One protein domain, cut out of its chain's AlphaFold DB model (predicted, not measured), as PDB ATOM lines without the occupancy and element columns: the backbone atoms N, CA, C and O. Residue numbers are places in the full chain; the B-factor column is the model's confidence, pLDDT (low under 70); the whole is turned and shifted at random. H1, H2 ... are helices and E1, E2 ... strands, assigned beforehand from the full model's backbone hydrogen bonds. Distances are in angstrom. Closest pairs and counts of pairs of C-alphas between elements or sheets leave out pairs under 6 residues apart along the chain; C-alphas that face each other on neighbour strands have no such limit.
ATOM      1  N   LEU A 246     -28.949  38.825  15.546       97.62
ATOM      2  CA  LEU A 246     -28.946  39.992  16.416       97.62
ATOM      3  C   LEU A 246     -30.232  39.964  17.247       97.62
ATOM      4  O   LEU A 246     -31.337  40.039  16.707       97.62
ATOM      5  N   HIS A 247     -30.094  39.848  18.564       95.06
ATOM      6  CA  HIS A 247     -31.233  39.703  19.479       95.06
ATOM      7  C   HIS A 247     -31.716  41.030  20.069       95.06
ATOM      8  O   HIS A 247     -32.738  41.073  20.753       95.06
ATOM      9  N   THR A 248     -30.985  42.120  19.837       96.19
ATOM     10  CA  THR A 248     -31.382  43.455  20.283       96.19
ATOM     11  C   THR A 248     -31.784  44.305  19.091       96.19
ATOM     12  O   THR A 248     -31.004  44.542  18.172       96.19
ATOM     13  N   ILE A 249     -33.015  44.805  19.133       97.19
ATOM     14  CA  ILE A 249     -33.535  45.750  18.151       97.19
ATOM     15  C   ILE A 249     -33.754  47.080  18.860       97.19
ATOM     16  O   ILE A 249     -34.468  47.142  19.863       97.19
ATOM     17  N   ARG A 250     -33.159  48.154  18.342       97.81
ATOM     18  CA  ARG A 250     -33.405  49.523  18.800       97.81
ATOM     19  C   ARG A 250     -34.168  50.304  17.742       97.81
ATOM     20  O   ARG A 250     -33.897  50.176  16.556       97.81
ATOM     21  N   LEU A 251     -35.079  51.155  18.184       97.38
ATOM     22  CA  LEU A 251     -35.781  52.122  17.359       97.38
ATOM     23  C   LEU A 251     -35.701  53.502  18.016       97.38
ATOM     24  O   LEU A 251     -36.091  53.663  19.176       97.38
ATOM     25  N   ASN A 252     -35.197  54.497  17.282       95.44
ATOM     26  CA  ASN A 252     -34.967  55.860  17.768       95.44
ATOM     27  C   ASN A 252     -34.197  55.873  19.108       95.44
ATOM     28  O   ASN A 252     -34.621  56.474  20.104       95.44
ATOM     29  N   GLY A 253     -33.097  55.115  19.159       93.44
ATOM     30  CA  GLY A 253     -32.248  54.934  20.341       93.44
ATOM     31  C   GLY A 253     -32.855  54.161  21.525       93.44
ATOM     32  O   GLY A 253     -32.236  54.124  22.589       93.44
ATOM     33  N   ARG A 254     -34.042  53.552  21.394       94.88
ATOM     34  CA  ARG A 254     -34.691  52.766  22.463       94.88
ATOM     35  C   ARG A 254     -34.835  51.309  22.066       94.88
ATOM     36  O   ARG A 254     -35.219  51.030  20.942       94.88
ATOM     37  N   GLU A 255     -34.568  50.389  22.987       95.31
ATOM     38  CA  GLU A 255     -34.835  48.969  22.747       95.31
ATOM     39  C   GLU A 255     -36.333  48.736  22.506       95.31
ATOM     40  O   GLU A 255     -37.180  49.243  23.249       95.31
ATOM     41  N   MET A 256     -36.649  47.977  21.458       93.69
ATOM     42  CA  MET A 256     -38.002  47.527  21.169       93.69
ATOM     43  C   MET A 256     -38.386  46.430  22.159       93.69
ATOM     44  O   MET A 256     -37.754  45.377  22.240       93.69
ATOM     45  N   LEU A 257     -39.451  46.684  22.913       86.44
ATOM     46  CA  LEU A 257     -40.109  45.698  23.759       86.44
ATOM     47  C   LEU A 257     -41.490  45.460  23.158       86.44
ATOM     48  O   LEU A 257     -42.213  46.426  22.913       86.44
ATOM     49  N   TYR A 258     -41.836  44.205  22.896       83.88
ATOM     50  CA  TYR A 258     -43.137  43.854  22.340       83.88
ATOM     51  C   TYR A 258     -44.104  43.471  23.461       83.88
ATOM     52  O   TYR A 258     -43.718  42.781  24.408       83.88
ATOM     53  N   ASP A 259     -45.352  43.935  23.374       77.94
ATOM     54  CA  ASP A 259     -46.390  43.616  24.357       77.94
ATOM     55  C   ASP A 259     -47.282  42.469  23.870       77.94
ATOM     56  O   ASP A 259     -48.188  42.664  23.059       77.94
ATOM     57  N   SER A 260     -47.057  41.270  24.412       73.69
ATOM     58  CA  SER A 260     -47.801  40.065  24.039       73.69
ATOM     59  C   SER A 260     -49.219  39.976  24.626       73.69
ATOM     60  O   SER A 260     -50.001  39.108  24.229       73.69
ATOM     61  N   ASN A 261     -49.590  40.874  25.548       75.38
ATOM     62  CA  ASN A 261     -50.874  40.820  26.257       75.38
ATOM     63  C   ASN A 261     -51.930  41.780  25.693       75.38
ATOM     64  O   ASN A 261     -53.119  41.616  25.972       75.38
ATOM     65  N   ASP A 262     -51.529  42.774  24.902       82.69
ATOM     66  CA  ASP A 262     -52.445  43.740  24.296       82.69
ATOM     67  C   ASP A 262     -52.938  43.255  22.923       82.69
ATOM     68  O   ASP A 262     -52.539  43.783  21.880       82.69
ATOM     69  N   ASN A 263     -53.814  42.242  22.908       84.44
ATOM     70  CA  ASN A 263     -54.465  41.753  21.687       84.44
ATOM     71  C   ASN A 263     -55.888  42.333  21.515       84.44
ATOM     72  O   ASN A 263     -56.815  41.897  22.199       84.44
ATOM     73  N   PRO A 264     -56.112  43.280  20.581       85.12
ATOM     74  CA  PRO A 264     -57.440  43.824  20.305       85.12
ATOM     75  C   PRO A 264     -58.240  42.993  19.285       85.12
ATOM     76  O   PRO A 264     -59.396  43.326  19.026       85.12
ATOM     77  N   TYR A 265     -57.646  41.951  18.692       86.50
ATOM     78  CA  TYR A 265     -58.204  41.202  17.558       86.50
ATOM     79  C   TYR A 265     -58.512  39.733  17.858       86.50
ATOM     80  O   TYR A 265     -58.925  39.016  16.954       86.50
ATOM     81  N   GLY A 266     -58.314  39.275  19.093       82.44
ATOM     82  CA  GLY A 266     -58.619  37.900  19.463       82.44
ATOM     83  C   GLY A 266     -58.519  37.650  20.967       82.44
ATOM     84  O   GLY A 266     -57.959  38.463  21.702       82.44
ATOM     85  N   PRO A 267     -59.074  36.524  21.447       80.50
ATOM     86  CA  PRO A 267     -59.032  36.147  22.857       80.50
ATOM     87  C   PRO A 267     -57.713  35.469  23.275       80.50
ATOM     88  O   PRO A 267     -57.477  35.303  24.471       80.50
ATOM     89  N   TYR A 268     -56.881  35.050  22.315       83.94
ATOM     90  CA  TYR A 268     -55.565  34.445  22.548       83.94
ATOM     91  C   TYR A 268     -54.471  35.521  22.633       83.94
ATOM     92  O   TYR A 268     -54.621  36.602  22.072       83.94
ATOM     93  N   GLY A 269     -53.374  35.246  23.348       82.69
ATOM     94  CA  GLY A 269     -52.231  36.167  23.433       82.69
ATOM     95  C   GLY A 269     -51.511  36.338  22.090       82.69
ATOM     96  O   GLY A 269     -51.705  35.534  21.178       82.69
ATOM     97  N   LEU A 270     -50.679  37.372  21.966       87.75
ATOM     98  CA  LEU A 270     -49.803  37.533  20.803       87.75
ATOM     99  C   LEU A 270     -48.511  36.725  20.985       87.75
ATOM    100  O   LEU A 270     -48.105  36.451  22.111       87.75
ATOM    101  N   THR A 271     -47.865  36.378  19.875       89.31
ATOM    102  CA  THR A 271     -46.542  35.712  19.828       89.31
ATOM    103  C   THR A 271     -45.450  36.662  19.342       89.31
ATOM    104  O   THR A 271     -44.469  36.243  18.743       89.31
ATOM    105  N   THR A 272     -45.657  37.975  19.470       88.25
ATOM    106  CA  THR A 272     -44.794  38.988  18.845       88.25
ATOM    107  C   THR A 272     -43.350  38.904  19.325       88.25
ATOM    108  O   THR A 272     -42.431  39.111  18.537       88.25
ATOM    109  N   ASP A 273     -43.155  38.617  20.612       88.69
ATOM    110  CA  ASP A 273     -41.867  38.523  21.305       88.69
ATOM    111  C   ASP A 273     -40.932  37.469  20.715       88.69
ATOM    112  O   ASP A 273     -39.720  37.704  20.689       88.69
ATOM    113  N   ASP A 274     -41.487  36.397  20.149       90.88
ATOM    114  CA  ASP A 274     -40.721  35.375  19.432       90.88
ATOM    115  C   ASP A 274     -39.973  35.959  18.222       90.88
ATOM    116  O   ASP A 274     -38.926  35.441  17.858       90.88
ATOM    117  N   TYR A 275     -40.446  37.072  17.647       92.81
ATOM    118  CA  TYR A 275     -39.920  37.696  16.422       92.81
ATOM    119  C   TYR A 275     -39.047  38.928  16.684       92.81
ATOM    120  O   TYR A 275     -38.827  39.766  15.804       92.81
ATOM    121  N   ARG A 276     -38.557  39.099  17.916       92.75
ATOM    122  CA  ARG A 276     -37.648  40.195  18.277       92.75
ATOM    123  C   ARG A 276     -36.196  39.820  17.986       92.75
ATOM    124  O   ARG A 276     -35.366  39.726  18.888       92.75
ATOM    125  N   TYR A 277     -35.896  39.597  16.717       95.50
ATOM    126  CA  TYR A 277     -34.544  39.343  16.241       95.50
ATOM    127  C   TYR A 277     -34.384  39.784  14.787       95.50
ATOM    128  O   TYR A 277     -35.350  40.066  14.078       95.50
ATOM    129  N   CYS A 278     -33.133  39.830  14.361       97.38
ATOM    130  CA  CYS A 278     -32.715  40.000  12.983       97.38
ATOM    131  C   CYS A 278     -31.694  38.901  12.682       97.38
ATOM    132  O   CYS A 278     -30.839  38.642  13.529       97.38
ATOM    133  N   TRP A 279     -31.771  38.229  11.536       98.06
ATOM    134  CA  TRP A 279     -30.817  37.167  11.185       98.06
ATOM    135  C   TRP A 279     -30.058  37.500   9.910       98.06
ATOM    136  O   TRP A 279     -30.564  38.224   9.060       98.06
ATOM    137  N   TYR A 280     -28.833  36.996   9.783       97.88
ATOM    138  CA  TYR A 280     -28.058  37.150   8.557       97.88
ATOM    139  C   TYR A 280     -28.390  36.024   7.576       97.88
ATOM    140  O   TYR A 280     -28.164  34.850   7.880       97.88
ATOM    141  N   SER A 281     -28.888  36.366   6.388       96.25
ATOM    142  CA  SER A 281     -29.031  35.418   5.283       96.25
ATOM    143  C   SER A 281     -27.780  35.451   4.418       96.25
ATOM    144  O   SER A 281     -27.496  36.435   3.735       96.25
ATOM    145  N   LYS A 282     -27.041  34.339   4.410       92.25
ATOM    146  CA  LYS A 282     -25.866  34.180   3.546       92.25
ATOM    147  C   LYS A 282     -26.234  34.130   2.060       92.25
ATOM    148  O   LYS A 282     -25.427  34.524   1.228       92.25
ATOM    149  N   GLU A 283     -27.418  33.619   1.727       92.88
ATOM    150  CA  GLU A 283     -27.880  33.534   0.338       92.88
ATOM    151  C   GLU A 283     -28.182  34.916  -0.242       92.88
ATOM    152  O   GLU A 283     -27.798  35.208  -1.373       92.88
ATOM    153  N   LEU A 284     -28.830  35.772   0.551       93.31
ATOM    154  CA  LEU A 284     -29.202  37.127   0.148       93.31
ATOM    155  C   LEU A 284     -28.126  38.171   0.470       93.31
ATOM    156  O   LEU A 284     -28.281  39.326   0.082       93.31
ATOM    157  N   ASP A 285     -27.055  37.764   1.156       94.31
ATOM    158  CA  ASP A 285     -25.957  38.621   1.618       94.31
ATOM    159  C   ASP A 285     -26.465  39.855   2.385       94.31
ATOM    160  O   ASP A 285     -26.055  40.991   2.148       94.31
ATOM    161  N   SER A 286     -27.444  39.626   3.264       96.06
ATOM    162  CA  SER A 286     -28.171  40.686   3.956       96.06
ATOM    163  C   SER A 286     -28.680  40.230   5.313       96.06
ATOM    164  O   SER A 286     -29.059  39.074   5.516       96.06
ATOM    165  N   TYR A 287     -28.784  41.190   6.227       98.19
ATOM    166  CA  TYR A 287     -29.622  41.047   7.404       98.19
ATOM    167  C   TYR A 287     -31.105  41.053   7.014       98.19
ATOM    168  O   TYR A 287     -31.530  41.777   6.110       98.19
ATOM    169  N   MET A 288     -31.882  40.227   7.703       98.25
ATOM    170  CA  MET A 288     -33.280  39.931   7.424       98.25
ATOM    171  C   MET A 288     -34.138  40.191   8.661       98.25
ATOM    172  O   MET A 288     -33.686  40.052   9.802       98.25
ATOM    173  N   MET A 289     -35.393  40.562   8.432       98.00
ATOM    174  CA  MET A 289     -36.397  40.856   9.451       98.00
ATOM    175  C   MET A 289     -37.663  40.056   9.167       98.00
ATOM    176  O   MET A 289     -38.020  39.848   8.007       98.00
ATOM    177  N   VAL A 290     -38.370  39.641  10.218       97.50
ATOM    178  CA  VAL A 290     -39.687  39.013  10.060       97.50
ATOM    179  C   VAL A 290     -40.774  40.084  10.049       97.50
ATOM    180  O   VAL A 290     -40.756  41.014  10.858       97.50
ATOM    181  N   ILE A 291     -41.744  39.935   9.151       97.19
ATOM    182  CA  ILE A 291     -43.000  40.686   9.142       97.19
ATOM    183  C   ILE A 291     -44.184  39.725   9.247       97.19
ATOM    184  O   ILE A 291     -44.147  38.599   8.747       97.19
ATOM    185  N   ASP A 292     -45.250  40.172   9.904       95.12
ATOM    186  CA  ASP A 292     -46.522  39.461   9.895       95.12
ATOM    187  C   ASP A 292     -47.326  39.817   8.639       95.12
ATOM    188  O   ASP A 292     -47.189  40.912   8.100       95.12
ATOM    189  N   ILE A 293     -48.213  38.918   8.209       95.25
ATOM    190  CA  ILE A 293     -49.102  39.143   7.056       95.25
ATOM    191  C   ILE A 293     -50.444  39.795   7.435       95.25
ATOM    192  O   ILE A 293     -51.391  39.800   6.647       95.25
ATOM    193  N   GLY A 294     -50.568  40.328   8.655       91.00
ATOM    194  CA  GLY A 294     -51.826  40.866   9.172       91.00
ATOM    195  C   GLY A 294     -52.837  39.782   9.551       91.00
ATOM    196  O   GLY A 294     -54.035  40.069   9.637       91.00
ATOM    197  N   LEU A 295     -52.370  38.544   9.770       91.06
ATOM    198  CA  LEU A 295     -53.197  37.436  10.235       91.06
ATOM    199  C   LEU A 295     -53.861  37.816  11.566       91.06
ATOM    200  O   LEU A 295     -53.183  38.049  12.565       91.06
ATOM    201  N   ILE A 296     -55.192  37.835  11.576       90.44
ATOM    202  CA  ILE A 296     -56.005  37.967  12.785       90.44
ATOM    203  C   ILE A 296     -57.077  36.881  12.788       90.44
ATOM    204  O   ILE A 296     -57.711  36.610  11.764       90.44
ATOM    205  N   THR A 297     -57.263  36.219  13.925       85.19
ATOM    206  CA  THR A 297     -58.204  35.102  14.060       85.19
ATOM    207  C   THR A 297     -58.547  34.851  15.521       85.19
ATOM    208  O   THR A 297     -57.711  35.003  16.406       85.19
ATOM    209  N   ASP A 298     -59.771  34.404  15.782       84.06
ATOM    210  CA  ASP A 298     -60.227  34.116  17.143       84.06
ATOM    211  C   ASP A 298     -59.753  32.749  17.668       84.06
ATOM    212  O   ASP A 298     -60.064  32.407  18.806       84.06
ATOM    213  N   ASN A 299     -59.035  31.956  16.861       85.81
ATOM    214  CA  ASN A 299     -58.758  30.537  17.136       85.81
ATOM    215  C   ASN A 299     -57.299  30.209  17.500       85.81
ATOM    216  O   ASN A 299     -57.011  29.060  17.829       85.81
ATOM    217  N   MET A 300     -56.373  31.165  17.404       85.62
ATOM    218  CA  MET A 300     -54.951  30.948  17.696       85.62
ATOM    219  C   MET A 300     -54.248  32.259  18.056       85.62
ATOM    220  O   MET A 300     -54.798  33.338  17.846       85.62
ATOM    221  N   SER A 301     -53.029  32.147  18.580       87.38
ATOM    222  CA  SER A 301     -52.111  33.273  18.762       87.38
ATOM    223  C   SER A 301     -51.468  33.697  17.436       87.38
ATOM    224  O   SER A 301     -51.308  32.874  16.535       87.38
ATOM    225  N   PHE A 302     -51.097  34.973  17.314       89.06
ATOM    226  CA  PHE A 302     -50.473  35.554  16.116       89.06
ATOM    227  C   PHE A 302     -49.584  36.762  16.489       89.06
ATOM    228  O   PHE A 302     -49.755  37.319  17.576       89.06
ATOM    229  N   PRO A 303     -48.622  37.182  15.639       88.44
ATOM    230  CA  PRO A 303     -47.530  38.033  16.101       88.44
ATOM    231  C   PRO A 303     -47.744  39.545  15.957       88.44
ATOM    232  O   PRO A 303     -47.188  40.262  16.764       88.44
ATOM    233  N   LEU A 304     -48.536  40.090  15.023       92.69
ATOM    234  CA  LEU A 304     -48.723  41.560  14.866       92.69
ATOM    235  C   LEU A 304     -47.418  42.399  14.956       92.69
ATOM    236  O   LEU A 304     -47.372  43.423  15.641       92.69
ATOM    237  N   ILE A 305     -46.350  41.980  14.278       95.19
ATOM    238  CA  ILE A 305     -45.025  42.616  14.324       95.19
ATOM    239  C   ILE A 305     -45.097  44.071  13.844       95.19
ATOM    240  O   ILE A 305     -44.652  44.981  14.543       95.19
ATOM    241  N   ILE A 306     -45.718  44.320  12.686       96.25
ATOM    242  CA  ILE A 306     -45.819  45.651  12.063       96.25
ATOM    243  C   ILE A 306     -46.472  46.654  13.024       96.25
ATOM    244  O   ILE A 306     -46.032  47.801  13.142       96.25
ATOM    245  N   ARG A 307     -47.499  46.222  13.764       95.00
ATOM    246  CA  ARG A 307     -48.217  47.056  14.735       95.00
ATOM    247  C   ARG A 307     -47.297  47.606  15.822       95.00
ATOM    248  O   ARG A 307     -47.457  48.770  16.196       95.00
ATOM    249  N   GLU A 308     -46.362  46.809  16.331       94.69
ATOM    250  CA  GLU A 308     -45.473  47.231  17.419       94.69
ATOM    251  C   GLU A 308     -44.529  48.351  16.961       94.69
ATOM    252  O   GLU A 308     -44.385  49.358  17.659       94.69
ATOM    253  N   TYR A 309     -43.988  48.261  15.743       96.06
ATOM    254  CA  TYR A 309     -43.191  49.342  15.147       96.06
ATOM    255  C   TYR A 309     -44.024  50.600  14.918       96.06
ATOM    256  O   TYR A 309     -43.625  51.693  15.321       96.06
ATOM    257  N   VAL A 310     -45.220  50.465  14.341       96.25
ATOM    258  CA  VAL A 310     -46.124  51.602  14.104       96.25
ATOM    259  C   VAL A 310     -46.440  52.335  15.404       96.25
ATOM    260  O   VAL A 310     -46.392  53.563  15.450       96.25
ATOM    261  N   ARG A 311     -46.734  51.599  16.479       93.88
ATOM    262  CA  ARG A 311     -47.021  52.176  17.796       93.88
ATOM    263  C   ARG A 311     -45.821  52.884  18.398       93.88
ATOM    264  O   ARG A 311     -45.972  54.001  18.891       93.88
ATOM    265  N   ALA A 312     -44.644  52.268  18.335       94.69
ATOM    266  CA  ALA A 312     -43.412  52.872  18.829       94.69
ATOM    267  C   ALA A 312     -43.057  54.166  18.070       94.69
ATOM    268  O   ALA A 312     -42.527  55.106  18.663       94.69
ATOM    269  N   LEU A 313     -43.441  54.258  16.793       95.94
ATOM    270  CA  LEU A 313     -43.324  55.453  15.951       95.94
ATOM    271  C   LEU A 313     -44.447  56.488  16.160       95.94
ATOM    272  O   LEU A 313     -44.467  57.518  15.486       95.94
ATOM    273  N   GLY A 314     -45.381  56.247  17.085       95.25
ATOM    274  CA  GLY A 314     -46.506  57.146  17.372       95.25
ATOM    275  C   GLY A 314     -47.615  57.125  16.314       95.25
ATOM    276  O   GLY A 314     -48.385  58.081  16.213       95.25
ATOM    277  N   GLY A 315     -47.677  56.067  15.509       96.62
ATOM    278  CA  GLY A 315     -48.674  55.856  14.470       96.62
ATOM    279  C   GLY A 315     -49.934  55.123  14.938       96.62
ATOM    280  O   GLY A 315     -50.130  54.828  16.118       96.62
ATOM    281  N   SER A 316     -50.794  54.805  13.974       96.75
ATOM    282  CA  SER A 316     -52.003  53.996  14.163       96.75
ATOM    283  C   SER A 316     -52.000  52.802  13.217       96.75
ATOM    284  O   SER A 316     -51.640  52.962  12.052       96.75
ATOM    285  N   TYR A 317     -52.441  51.643  13.702       96.56
ATOM    286  CA  TYR A 317     -52.507  50.386  12.958       96.56
ATOM    287  C   TYR A 317     -53.914  49.798  13.056       96.56
ATOM    288  O   TYR A 317     -54.498  49.773  14.142       96.56
ATOM    289  N   GLU A 318     -54.429  49.301  11.939       96.38
ATOM    290  CA  GLU A 318     -55.689  48.572  11.856       96.38
ATOM    291  C   GLU A 318     -55.500  47.303  11.021       96.38
ATOM    292  O   GLU A 318     -54.847  47.336   9.979       96.38
ATOM    293  N   ALA A 319     -56.092  46.194  11.463       95.50
ATOM    294  CA  ALA A 319     -56.150  44.943  10.716       95.50
ATOM    295  C   ALA A 319     -57.598  44.484  10.532       95.50
ATOM    296  O   ALA A 319     -58.480  44.758  11.351       95.50
ATOM    297  N   SER A 320     -57.838  43.771   9.439       94.19
ATOM    298  CA  SER A 320     -59.113  43.156   9.098       94.19
ATOM    299  C   SER A 320     -58.872  41.857   8.335       94.19
ATOM    300  O   SER A 320     -57.891  41.730   7.606       94.19
ATOM    301  N   ALA A 321     -59.782  40.901   8.484       92.75
ATOM    302  CA  ALA A 321     -59.727  39.629   7.778       92.75
ATOM    303  C   ALA A 321     -61.073  39.340   7.116       92.75
ATOM    304  O   ALA A 321     -62.139  39.618   7.679       92.75
ATOM    305  N   ARG A 322     -61.027  38.766   5.914       90.81
ATOM    306  CA  ARG A 322     -62.201  38.276   5.197       90.81
ATOM    307  C   ARG A 322     -61.833  37.019   4.416       90.81
ATOM    308  O   ARG A 322     -61.141  37.106   3.410       90.81
ATOM    309  N   GLU A 323     -62.392  35.886   4.836       88.06
ATOM    310  CA  GLU A 323     -62.080  34.570   4.250       88.06
ATOM    311  C   GLU A 323     -60.567  34.292   4.347       88.06
ATOM    312  O   GLU A 323     -60.033  34.403   5.448       88.06
ATOM    313  N   SER A 324     -59.894  33.957   3.244       91.94
ATOM    314  CA  SER A 324     -58.438  33.742   3.160       91.94
ATOM    315  C   SER A 324     -57.634  35.027   2.925       91.94
ATOM    316  O   SER A 324     -56.426  34.977   2.720       91.94
ATOM    317  N   VAL A 325     -58.288  36.196   2.924       95.75
ATOM    318  CA  VAL A 325     -57.631  37.481   2.668       95.75
ATOM    319  C   VAL A 325     -57.489  38.270   3.961       95.75
ATOM    320  O   VAL A 325     -58.477  38.628   4.613       95.75
ATOM    321  N   TYR A 326     -56.247  38.602   4.285       96.06
ATOM    322  CA  TYR A 326     -55.857  39.407   5.433       96.06
ATOM    323  C   TYR A 326     -55.406  40.775   4.945       96.06
ATOM    324  O   TYR A 326     -54.795  40.918   3.886       96.06
ATOM    325  N   SER A 327     -55.788  41.825   5.657       96.75
ATOM    326  CA  SER A 327     -55.451  43.189   5.267       96.75
ATOM    327  C   SER A 327     -55.132  44.022   6.486       96.75
ATOM    328  O   SER A 327     -55.883  44.015   7.462       96.75
ATOM    329  N   SER A 328     -54.060  44.794   6.402       97.38
ATOM    330  CA  SER A 328     -53.721  45.781   7.412       97.38
ATOM    331  C   SER A 328     -53.450  47.140   6.785       97.38
ATOM    332  O   SER A 328     -53.181  47.284   5.593       97.38
ATOM    333  N   THR A 329     -53.615  48.185   7.579       97.75
ATOM    334  CA  THR A 329     -53.358  49.565   7.180       97.75
ATOM    335  C   THR A 329     -52.733  50.283   8.356       97.75
ATOM    336  O   THR A 329     -53.202  50.163   9.490       97.75
ATOM    337  N   TRP A 330     -51.681  51.050   8.097       98.31
ATOM    338  CA  TRP A 330     -51.053  51.863   9.126       98.31
ATOM    339  C   TRP A 330     -50.707  53.260   8.643       98.31
ATOM    340  O   TRP A 330     -50.523  53.514   7.454       98.31
ATOM    341  N   LYS A 331     -50.640  54.186   9.597       98.00
ATOM    342  CA  LYS A 331     -50.298  55.587   9.366       98.00
ATOM    343  C   LYS A 331     -49.224  56.033  10.345       98.00
ATOM    344  O   LYS A 331     -49.382  55.852  11.551       98.00
ATOM    345  N   ILE A 332     -48.176  56.668   9.825       97.19
ATOM    346  CA  ILE A 332     -47.088  57.291  10.590       97.19
ATOM    347  C   ILE A 332     -46.864  58.685   9.997       97.19
ATOM    348  O   ILE A 332     -46.553  58.827   8.813       97.19
ATOM    349  N   GLY A 333     -47.066  59.731  10.800       94.62
ATOM    350  CA  GLY A 333     -47.055  61.106  10.297       94.62
ATOM    351  C   GLY A 333     -48.106  61.314   9.200       94.62
ATOM    352  O   GLY A 333     -49.290  61.068   9.425       94.62
ATOM    353  N   GLU A 334     -47.682  61.752   8.015       94.81
ATOM    354  CA  GLU A 334     -48.563  61.945   6.850       94.81
ATOM    355  C   GLU A 334     -48.633  60.724   5.919       94.81
ATOM    356  O   GLU A 334     -49.521  60.652   5.069       94.81
ATOM    357  N   ASN A 335     -47.732  59.752   6.085       97.62
ATOM    358  CA  ASN A 335     -47.650  58.584   5.216       97.62
ATOM    359  C   ASN A 335     -48.616  57.494   5.672       97.62
ATOM    360  O   ASN A 335     -48.813  57.271   6.868       97.62
ATOM    361  N   THR A 336     -49.226  56.824   4.699       97.69
ATOM    362  CA  THR A 336     -50.133  55.695   4.919       97.69
ATOM    363  C   THR A 336     -49.639  54.497   4.133       97.69
ATOM    364  O   THR A 336     -49.296  54.636   2.961       97.69
ATOM    365  N   TRP A 337     -49.662  53.331   4.755       98.38
ATOM    366  CA  TRP A 337     -49.348  52.061   4.129       98.38
ATOM    367  C   TRP A 337     -50.549  51.134   4.220       98.38
ATOM    368  O   TRP A 337     -51.339  51.216   5.166       98.38
ATOM    369  N   SER A 338     -50.670  50.241   3.252       97.94
ATOM    370  CA  SER A 338     -51.649  49.162   3.266       97.94
ATOM    371  C   SER A 338     -51.000  47.877   2.798       97.94
ATOM    372  O   SER A 338     -50.296  47.880   1.794       97.94
ATOM    373  N   MET A 339     -51.277  46.792   3.508       98.06
ATOM    374  CA  MET A 339     -50.854  45.448   3.154       98.06
ATOM    375  C   MET A 339     -52.079  44.581   2.910       98.06
ATOM    376  O   MET A 339     -53.081  44.680   3.627       98.06
ATOM    377  N   LYS A 340     -51.980  43.705   1.918       97.62
ATOM    378  CA  LYS A 340     -52.957  42.669   1.629       97.62
ATOM    379  C   LYS A 340     -52.229  41.353   1.391       97.62
ATOM    380  O   LYS A 340     -51.315  41.297   0.576       97.62
ATOM    381  N   ALA A 341     -52.666  40.308   2.079       97.38
ATOM    382  CA  ALA A 341     -52.125  38.968   1.939       97.38
ATOM    383  C   ALA A 341     -53.237  37.955   1.666       97.38
ATOM    384  O   ALA A 341     -54.327  38.050   2.237       97.38
ATOM    385  N   GLU A 342     -52.956  36.984   0.803       96.69
ATOM    386  CA  GLU A 342     -53.788  35.795   0.603       96.69
ATOM    387  C   GLU A 342     -53.097  34.602   1.258       96.69
ATOM    388  O   GLU A 342     -51.966  34.269   0.904       96.69
ATOM    389  N   TYR A 343     -53.769  33.990   2.230       95.00
ATOM    390  CA  TYR A 343     -53.241  32.889   3.024       95.00
ATOM    391  C   TYR A 343     -54.320  31.834   3.262       95.00
ATOM    392  O   TYR A 343     -55.361  32.109   3.868       95.00
ATOM    393  N   ASP A 344     -54.059  30.618   2.796       92.62
ATOM    394  CA  ASP A 344     -54.826  29.413   3.103       92.62
ATOM    395  C   ASP A 344     -53.911  28.181   3.083       92.62
ATOM    396  O   ASP A 344     -52.754  28.270   2.680       92.62
ATOM    397  N   ASP A 345     -54.391  27.055   3.623       89.31
ATOM    398  CA  ASP A 345     -53.649  25.785   3.675       89.31
ATOM    399  C   ASP A 345     -52.193  25.924   4.173       89.31
ATOM    400  O   ASP A 345     -51.275  25.249   3.711       89.31
ATOM    401  N   ASN A 346     -51.992  26.810   5.155       89.31
ATOM    402  CA  ASN A 346     -50.693  27.162   5.732       89.31
ATOM    403  C   ASN A 346     -49.657  27.689   4.726       89.31
ATOM    404  O   ASN A 346     -48.465  27.496   4.922       89.31
ATOM    405  N   THR A 347     -50.103  28.369   3.673       93.75
ATOM    406  CA  THR A 347     -49.244  28.925   2.625       93.75
ATOM    407  C   THR A 347     -49.623  30.376   2.337       93.75
ATOM    408  O   THR A 347     -50.803  30.710   2.222       93.75
ATOM    409  N   ILE A 348     -48.625  31.252   2.202       95.44
ATOM    410  CA  ILE A 348     -48.812  32.629   1.725       95.44
ATOM    411  C   ILE A 348     -48.769  32.605   0.194       95.44
ATOM    412  O   ILE A 348     -47.721  32.353  -0.395       95.44
ATOM    413  N   HIS A 349     -49.896  32.882  -0.463       95.19
ATOM    414  CA  HIS A 349     -49.992  32.892  -1.932       95.19
ATOM    415  C   HIS A 349     -49.647  34.245  -2.539       95.19
ATOM    416  O   HIS A 349     -49.139  34.327  -3.656       95.19
ATOM    417  N   SER A 350     -49.951  35.322  -1.819       95.75
ATOM    418  CA  SER A 350     -49.604  36.681  -2.222       95.75
ATOM    419  C   SER A 350     -49.407  37.577  -1.010       95.75
ATOM    420  O   SER A 350     -50.056  37.397   0.023       95.75
ATOM    421  N   LEU A 351     -48.520  38.557  -1.167       97.31
ATOM    422  CA  LEU A 351     -48.250  39.607  -0.198       97.31
ATOM    423  C   LEU A 351     -47.984  40.902  -0.968       97.31
ATOM    424  O   LEU A 351     -46.948  41.056  -1.611       97.31
ATOM    425  N   GLU A 352     -48.951  41.808  -0.938       97.25
ATOM    426  CA  GLU A 352     -48.915  43.087  -1.642       97.25
ATOM    427  C   GLU A 352     -48.883  44.218  -0.618       97.25
ATOM    428  O   GLU A 352     -49.725  44.269   0.284       97.25
ATOM    429  N   ILE A 353     -47.930  45.140  -0.761       97.88
ATOM    430  CA  ILE A 353     -47.801  46.302   0.121       97.88
ATOM    431  C   ILE A 353     -47.768  47.572  -0.727       97.88
ATOM    432  O   ILE A 353     -47.081  47.654  -1.740       97.88
ATOM    433  N   GLU A 354     -48.513  48.586  -0.303       97.88
ATOM    434  CA  GLU A 354     -48.527  49.911  -0.911       97.88
ATOM    435  C   GLU A 354     -48.171  50.971   0.126       97.88
ATOM    436  O   GLU A 354     -48.574  50.888   1.288       97.88
ATOM    437  N   LYS A 355     -47.497  52.031  -0.322       97.56
ATOM    438  CA  LYS A 355     -47.279  53.266   0.426       97.56
ATOM    439  C   LYS A 355     -47.883  54.427  -0.340       97.56
ATOM    440  O   LYS A 355     -47.549  54.674  -1.490       97.56
ATOM    441  N   ASN A 356     -48.770  55.178   0.302       97.06
ATOM    442  CA  ASN A 356     -49.470  56.312  -0.297       97.06
ATOM    443  C   ASN A 356     -50.149  55.962  -1.640       97.06
ATOM    444  O   ASN A 356     -50.281  56.830  -2.504       97.06
ATOM    445  N   ARG A 357     -50.641  54.716  -1.773       95.25
ATOM    446  CA  ARG A 357     -51.249  54.125  -2.986       95.25
ATOM    447  C   ARG A 357     -50.279  53.852  -4.139       95.25
ATOM    448  O   ARG A 357     -50.717  53.659  -5.271       95.25
ATOM    449  N   GLU A 358     -48.983  53.876  -3.869       97.00
ATOM    450  CA  GLU A 358     -47.958  53.404  -4.793       97.00
ATOM    451  C   GLU A 358     -47.446  52.044  -4.298       97.00
ATOM    452  O   GLU A 358     -47.165  51.916  -3.102       97.00
ATOM    453  N   PRO A 359     -47.340  51.024  -5.169       96.62
ATOM    454  CA  PRO A 359     -46.781  49.730  -4.790       96.62
ATOM    455  C   PRO A 359     -45.371  49.865  -4.208       96.62
ATOM    456  O   PRO A 359     -44.530  50.586  -4.752       96.62
ATOM    457  N   LEU A 360     -45.122  49.161  -3.108       95.69
ATOM    458  CA  LEU A 360     -43.787  48.895  -2.592       95.69
ATOM    459  C   LEU A 360     -43.365  47.515  -3.087       95.69
ATOM    460  O   LEU A 360     -43.945  46.504  -2.700       95.69
ATOM    461  N   GLU A 361     -42.356  47.488  -3.951       92.56
ATOM    462  CA  GLU A 361     -41.725  46.246  -4.392       92.56
ATOM    463  C   GLU A 361     -40.841  45.727  -3.257       92.56
ATOM    464  O   GLU A 361     -39.851  46.372  -2.910       92.56
ATOM    465  N   LEU A 362     -41.219  44.593  -2.670       92.06
ATOM    466  CA  LEU A 362     -40.499  43.950  -1.574       92.06
ATOM    467  C   LEU A 362     -40.231  42.504  -1.957       92.06
ATOM    468  O   LEU A 362     -41.140  41.800  -2.406       92.06
ATOM    469  N   SER A 363     -38.996  42.057  -1.761       91.81
ATOM    470  CA  SER A 363     -38.680  40.638  -1.886       91.81
ATOM    471  C   SER A 363     -38.917  39.969  -0.541       91.81
ATOM    472  O   SER A 363     -38.445  40.453   0.488       91.81
ATOM    473  N   TRP A 364     -39.655  38.863  -0.544       96.12
ATOM    474  CA  TRP A 364     -39.960  38.121   0.670       96.12
ATOM    475  C   TRP A 364     -39.772  36.622   0.480       96.12
ATOM    476  O   TRP A 364     -39.885  36.102  -0.630       96.12
ATOM    477  N   ILE A 365     -39.475  35.955   1.589       96.69
ATOM    478  CA  ILE A 365     -39.299  34.508   1.701       96.69
ATOM    479  C   ILE A 365     -40.193  33.954   2.813       96.69
ATOM    480  O   ILE A 365     -40.656  34.700   3.683       96.69
ATOM    481  N   THR A 366     -40.443  32.651   2.793       95.94
ATOM    482  CA  THR A 366     -41.290  31.939   3.761       95.94
ATOM    483  C   THR A 366     -40.483  31.036   4.688       95.94
ATOM    484  O   THR A 366     -39.277  30.868   4.523       95.94
ATOM    485  N   SER A 367     -41.165  30.407   5.649       93.69
ATOM    486  CA  SER A 367     -40.584  29.356   6.493       93.69
ATOM    487  C   SER A 367     -40.116  28.120   5.724       93.69
ATOM    488  O   SER A 367     -39.311  27.361   6.259       93.69
ATOM    489  N   ASP A 368     -40.621  27.905   4.505       93.25
ATOM    490  CA  ASP A 368     -40.173  26.808   3.641       93.25
ATOM    491  C   ASP A 368     -38.829  27.131   2.970       93.25
ATOM    492  O   ASP A 368     -38.058  26.221   2.664       93.25
ATOM    493  N   ASP A 369     -38.540  28.421   2.768       94.44
ATOM    494  CA  ASP A 369     -37.287  28.907   2.186       94.44
ATOM    495  C   ASP A 369     -36.193  29.059   3.256       94.44
ATOM    496  O   ASP A 369     -35.045  28.673   3.042       94.44
ATOM    497  N   ASP A 370     -36.545  29.604   4.425       94.69
ATOM    498  CA  ASP A 370     -35.637  29.781   5.558       94.69
ATOM    499  C   ASP A 370     -36.374  29.543   6.883       94.69
ATOM    500  O   ASP A 370     -37.323  30.248   7.245       94.69
ATOM    501  N   ILE A 371     -35.890  28.566   7.655       92.69
ATOM    502  CA  ILE A 371     -36.460  28.193   8.955       92.69
ATOM    503  C   ILE A 371     -36.494  29.363   9.948       92.69
ATOM    504  O   ILE A 371     -37.314  29.361  10.866       92.69
ATOM    505  N   GLN A 372     -35.642  30.376   9.756       95.19
ATOM    506  CA  GLN A 372     -35.585  31.570  10.595       95.19
ATOM    507  C   GLN A 372     -36.799  32.487  10.417       95.19
ATOM    508  O   GLN A 372     -36.947  33.422  11.192       95.19
ATOM    509  N   VAL A 373     -37.704  32.240   9.463       94.88
ATOM    510  CA  VAL A 373     -39.022  32.909   9.421       94.88
ATOM    511  C   VAL A 373     -39.969  32.359  10.503       94.88
ATOM    512  O   VAL A 373     -40.904  33.045  10.917       94.88
ATOM    513  N   ALA A 374     -39.700  31.147  11.000       91.12
ATOM    514  CA  ALA A 374     -40.343  30.453  12.122       91.12
ATOM    515  C   ALA A 374     -41.830  30.069  11.973       91.12
ATOM    516  O   ALA A 374     -42.246  29.062  12.548       91.12
ATOM    517  N   ALA A 375     -42.640  30.807  11.209       92.38
ATOM    518  CA  ALA A 375     -44.063  30.518  11.035       92.38
ATOM    519  C   ALA A 375     -44.545  30.688   9.593       92.38
ATOM    520  O   ALA A 375     -44.165  31.626   8.898       92.38
ATOM    521  N   THR A 376     -45.482  29.827   9.190       93.31
ATOM    522  CA  THR A 376     -46.071  29.802   7.839       93.31
ATOM    523  C   THR A 376     -46.910  31.036   7.504       93.31
ATOM    524  O   THR A 376     -47.211  31.287   6.344       93.31
ATOM    525  N   PHE A 377     -47.322  31.801   8.516       92.25
ATOM    526  CA  PHE A 377     -48.094  33.043   8.393       92.25
ATOM    527  C   PHE A 377     -47.239  34.302   8.629       92.25
ATOM    528  O   PHE A 377     -47.769  35.384   8.899       92.25
ATOM    529  N   CYS A 378     -45.920  34.162   8.550       96.75
ATOM    530  CA  CYS A 378     -44.954  35.251   8.569       96.75
ATOM    531  C   CYS A 378     -44.134  35.231   7.278       96.75
ATOM    532  O   CYS A 378     -44.052  34.213   6.594       96.75
ATOM    533  N   ALA A 379     -43.509  36.360   6.965       97.56
ATOM    534  CA  ALA A 379     -42.591  36.476   5.843       97.56
ATOM    535  C   ALA A 379     -41.262  37.080   6.307       97.56
ATOM    536  O   ALA A 379     -41.239  37.972   7.157       97.56
ATOM    537  N   GLY A 380     -40.158  36.597   5.746       98.00
ATOM    538  CA  GLY A 380     -38.839  37.200   5.899       98.00
ATOM    539  C   GLY A 380     -38.580  38.218   4.798       98.00
ATOM    540  O   GLY A 380     -38.815  37.920   3.632       98.00
ATOM    541  N   VAL A 381     -38.085  39.401   5.148       98.19
ATOM    542  CA  VAL A 381     -37.711  40.468   4.205       98.19
ATOM    543  C   VAL A 381     -36.315  40.989   4.521       98.19
ATOM    544  O   VAL A 381     -35.860  40.883   5.662       98.19
ATOM    545  N   THR A 382     -35.632  41.574   3.536       98.00
ATOM    546  CA  THR A 382     -34.354  42.259   3.789       98.00
ATOM    547  C   THR A 382     -34.557  43.421   4.761       98.00
ATOM    548  O   THR A 382     -35.643  44.002   4.858       98.00
ATOM    549  N   VAL A 383     -33.516  43.784   5.505       97.62
ATOM    550  CA  VAL A 383     -33.560  44.929   6.420       97.62
ATOM    551  C   VAL A 383     -33.850  46.245   5.680       97.62
ATOM    552  O   VAL A 383     -34.532  47.123   6.217       97.62
ATOM    553  N   GLU A 384     -33.402  46.384   4.432       96.88
ATOM    554  CA  GLU A 384     -33.719  47.503   3.545       96.88
ATOM    555  C   GLU A 384     -35.213  47.570   3.223       96.88
ATOM    556  O   GLU A 384     -35.832  48.631   3.366       96.88
ATOM    557  N   ASP A 385     -35.797  46.439   2.826       97.44
ATOM    558  CA  ASP A 385     -37.223  46.322   2.522       97.44
ATOM    559  C   ASP A 385     -38.054  46.572   3.783       97.44
ATOM    560  O   ASP A 385     -39.007  47.356   3.755       97.44
ATOM    561  N   PHE A 386     -37.632  46.031   4.927       97.75
ATOM    562  CA  PHE A 386     -38.235  46.308   6.228       97.75
ATOM    563  C   PHE A 386     -38.233  47.807   6.558       97.75
ATOM    564  O   PHE A 386     -39.251  48.368   6.966       97.75
ATOM    565  N   CYS A 387     -37.116  48.499   6.322       97.38
ATOM    566  CA  CYS A 387     -37.016  49.943   6.529       97.38
ATOM    567  C   CYS A 387     -38.014  50.740   5.673       97.38
ATOM    568  O   CYS A 387     -38.496  51.797   6.101       97.38
ATOM    569  N   SER A 388     -38.351  50.258   4.475       96.12
ATOM    570  CA  SER A 388     -39.301  50.921   3.569       96.12
ATOM    571  C   SER A 388     -40.754  50.906   4.078       96.12
ATOM    572  O   SER A 388     -41.530  51.821   3.770       96.12
ATOM    573  N   LEU A 389     -41.105  49.941   4.936       96.62
ATOM    574  CA  LEU A 389     -42.429  49.820   5.563       96.62
ATOM    575  C   LEU A 389     -42.728  50.947   6.566       96.62
ATOM    576  O   LEU A 389     -43.885  51.176   6.921       96.62
ATOM    577  N   PHE A 390     -41.690  51.658   7.015       96.31
ATOM    578  CA  PHE A 390     -41.776  52.600   8.133       96.31
ATOM    579  C   PHE A 390     -41.021  53.921   7.908       96.31
ATOM    580  O   PHE A 390     -41.002  54.766   8.802       96.31
ATOM    581  N   ASP A 391     -40.404  54.117   6.737       94.94
ATOM    582  CA  ASP A 391     -39.482  55.232   6.452       94.94
ATOM    583  C   ASP A 391     -38.291  55.316   7.413       94.94
ATOM    584  O   ASP A 391     -37.931  56.384   7.916       94.94
ATOM    585  N   LEU A 392     -37.649  54.174   7.637       97.06
ATOM    586  CA  LEU A 392     -36.490  54.051   8.514       97.06
ATOM    587  C   LEU A 392     -35.183  53.976   7.719       97.06
ATOM    588  O   LEU A 392     -35.151  53.697   6.518       97.06
ATOM    589  N   THR A 393     -34.092  54.242   8.415       97.69
ATOM    590  CA  THR A 393     -32.731  53.814   8.075       97.69
ATOM    591  C   THR A 393     -32.231  52.902   9.179       97.69
ATOM    592  O   THR A 393     -32.812  52.895  10.265       97.69
ATOM    593  N   TYR A 394     -31.168  52.146   8.916       98.19
ATOM    594  CA  TYR A 394     -30.628  51.222   9.899       98.19
ATOM    595  C   TYR A 394     -29.105  51.310  10.011       98.19
ATOM    596  O   TYR A 394     -28.407  51.741   9.092       98.19
ATOM    597  N   THR A 395     -28.601  50.874  11.160       98.00
ATOM    598  CA  THR A 395     -27.188  50.598  11.414       98.00
ATOM    599  C   THR A 395     -27.072  49.292  12.184       98.00
ATOM    600  O   THR A 395     -27.815  49.081  13.147       98.00
ATOM    601  N   VAL A 396     -26.118  48.449  11.800       98.00
ATOM    602  CA  VAL A 396     -25.814  47.196  12.496       98.00
ATOM    603  C   VAL A 396     -24.578  47.381  13.372       98.00
ATOM    604  O   VAL A 396     -23.583  47.958  12.937       98.00
ATOM    605  N   ASN A 397     -24.653  46.889  14.605       97.12
ATOM    606  CA  ASN A 397     -23.526  46.725  15.510       97.12
ATOM    607  C   ASN A 397     -23.472  45.257  15.952       97.12
ATOM    608  O   ASN A 397     -24.179  44.849  16.874       97.12
ATOM    609  N   GLU A 398     -22.643  44.474  15.265       95.81
ATOM    610  CA  GLU A 398     -22.491  43.038  15.513       95.81
ATOM    611  C   GLU A 398     -21.843  42.740  16.868       95.81
ATOM    612  O   GLU A 398     -22.275  41.813  17.547       95.81
ATOM    613  N   GLU A 399     -20.898  43.571  17.324       92.88
ATOM    614  CA  GLU A 399     -20.258  43.420  18.641       92.88
ATOM    615  C   GLU A 399     -21.274  43.547  19.791       92.88
ATOM    616  O   GLU A 399     -21.181  42.847  20.798       92.88
ATOM    617  N   GLU A 400     -22.272  44.427  19.641       93.75
ATOM    618  CA  GLU A 400     -23.382  44.575  20.592       93.75
ATOM    619  C   GLU A 400     -24.566  43.633  20.294       93.75
ATOM    620  O   GLU A 400     -25.593  43.724  20.972       93.75
ATOM    621  N   GLY A 401     -24.492  42.786  19.261       95.75
ATOM    622  CA  GLY A 401     -25.616  41.947  18.824       95.75
ATOM    623  C   GLY A 401     -26.883  42.757  18.514       95.75
ATOM    624  O   GLY A 401     -27.998  42.310  18.805       95.75
ATOM    625  N   THR A 402     -26.709  43.982  18.002       97.69
ATOM    626  CA  THR A 402     -27.759  45.003  17.920       97.69
ATOM    627  C   THR A 402     -27.963  45.511  16.497       97.69
ATOM    628  O   THR A 402     -27.025  45.947  15.830       97.69
ATOM    629  N   ILE A 403     -29.223  45.592  16.077       98.38
ATOM    630  CA  ILE A 403     -29.656  46.408  14.941       98.38
ATOM    631  C   ILE A 403     -30.411  47.640  15.450       98.38
ATOM    632  O   ILE A 403     -31.274  47.542  16.321       98.38
ATOM    633  N   SER A 404     -30.066  48.820  14.938       98.25
ATOM    634  CA  SER A 404     -30.713  50.085  15.305       98.25
ATOM    635  C   SER A 404     -31.390  50.713  14.100       98.25
ATOM    636  O   SER A 404     -30.766  50.840  13.052       98.25
ATOM    637  N   PHE A 405     -32.635  51.143  14.279       98.38
ATOM    638  CA  PHE A 405     -33.443  51.837  13.288       98.38
ATOM    639  C   PHE A 405     -33.703  53.287  13.700       98.38
ATOM    640  O   PHE A 405     -33.993  53.566  14.864       98.38
ATOM    641  N   GLU A 406     -33.674  54.200  12.735       96.88
ATOM    642  CA  GLU A 406     -33.921  55.633  12.937       96.88
ATOM    643  C   GLU A 406     -34.823  56.178  11.824       96.88
ATOM    644  O   GLU A 406     -34.677  55.796  10.659       96.88
ATOM    645  N   GLN A 407     -35.752  57.075  12.162       91.31
ATOM    646  CA  GLN A 407     -36.597  57.746  11.163       91.31
ATOM    647  C   GLN A 407     -35.767  58.614  10.203       91.31
ATOM    648  O   GLN A 407     -34.835  59.298  10.631       91.31
ATOM    649  N   LYS A 408     -36.122  58.579   8.912       84.88
ATOM    650  CA  LYS A 408     -35.503  59.397   7.851       84.88
ATOM    651  C   LYS A 408     -35.729  60.899   7.998       84.88
ATOM    652  O   LYS A 408     -36.821  61.306   8.457       84.88
TER     653      LYS A 408
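This is residues 246 to 408 of the 408 residues of an uncharacterized protein of Lachnoclostridium sp. An131 (UniProt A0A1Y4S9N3). A strongly twisted wall of five strands, E4 to E8, stands at one end of the long axis, with H2 on one face of it; at the other end is a small sheet of E1, E11 and E10. Between them the strands E3 and E9 lie near the middle, in a second small sheet with E2, and the short helix H3 packs on both small sheets. The 163 printed residues hold E1 H1 E2 E3 H2 E4 E5 E6 E7 E8 E9 H3 E10 E11 along the chain, class mixed. The sheets run E4 E5 E6 E7 E8 and E2 E3 E9, both antiparallel, and E1 E11 E10, mixed. The whole is compact, radius of gyration of the C-alphas 14.8 A, spanning 44 by 36 by 33 A.

Find C-alpha 316 at (-52.003, 53.996, 14.163), where E4 (316 to 322, 20.8 A) begins. Read on through E5 (325 to 332, 23.8 A), E6 (335 to 344, 30.1 A), E7 (347 to 355, 24.5 A) and E8 (358 to 360). Before them are E1 (248 to 251), H1 (272 to 275), E2 (278 to 281), E3 (286 to 292, 19.3 A) and H2 (305 to 312, 11.3 A). After them come E9 (378 to 382), H3 (383 to 388), E10 (392 to 397) and E11 (402 to 407, 16.9 A), ending at C-alpha 407 (-36.597, 57.746, 11.163).

Begin with the meander E4 E5 E6 E7 E8, hairpin after hairpin, each strand the antiparallel neighbour of the one before: look for N 320 and O 327 at 2.8 A, N 328 and O 339 at 2.9 A, N 340 and O 352 at 2.8 A, and N 360 and O 353 at 2.8 A. H2 is on this sheet, over E4, at a height of 8.2 A; its closest C-alphas to E4 are Arg 307 and Tyr 317, 5.7 A. H1 and H2 are close but not clearly touching, Thr 272 to Ile 305, 5.8 A between C-alphas. H1 only grazes the sheet E2 E3 E9, where the hairpin E2 and E3 has N 288 and O 279 at 2.8 A, and E3 and E9 have N 289 and O 381 at 2.8 A. H3 is on that sheet at a height of 6.7 A, and on the sheet E1 E11 E10 at 8.1 A. There, the hairpin E10 and E11 has N 395 and O 404 at 2.9 A, and parallel E1 and E11 have N 250 and O 403 at 2.8 A. H3 has every O i to N i+4 pair within hydrogen-bond range, H2 has 3 of 4, and H1 is too short for one.

The C-alphas farthest apart, those of Glu 323 and Glu 399, are 45.1 A apart. The printed part has no cut; the links E1 to H1, E3 to H2 and E8 to E9 are long. Mean pLDDT of the printed part is 93.8, and no printed residue is under 70.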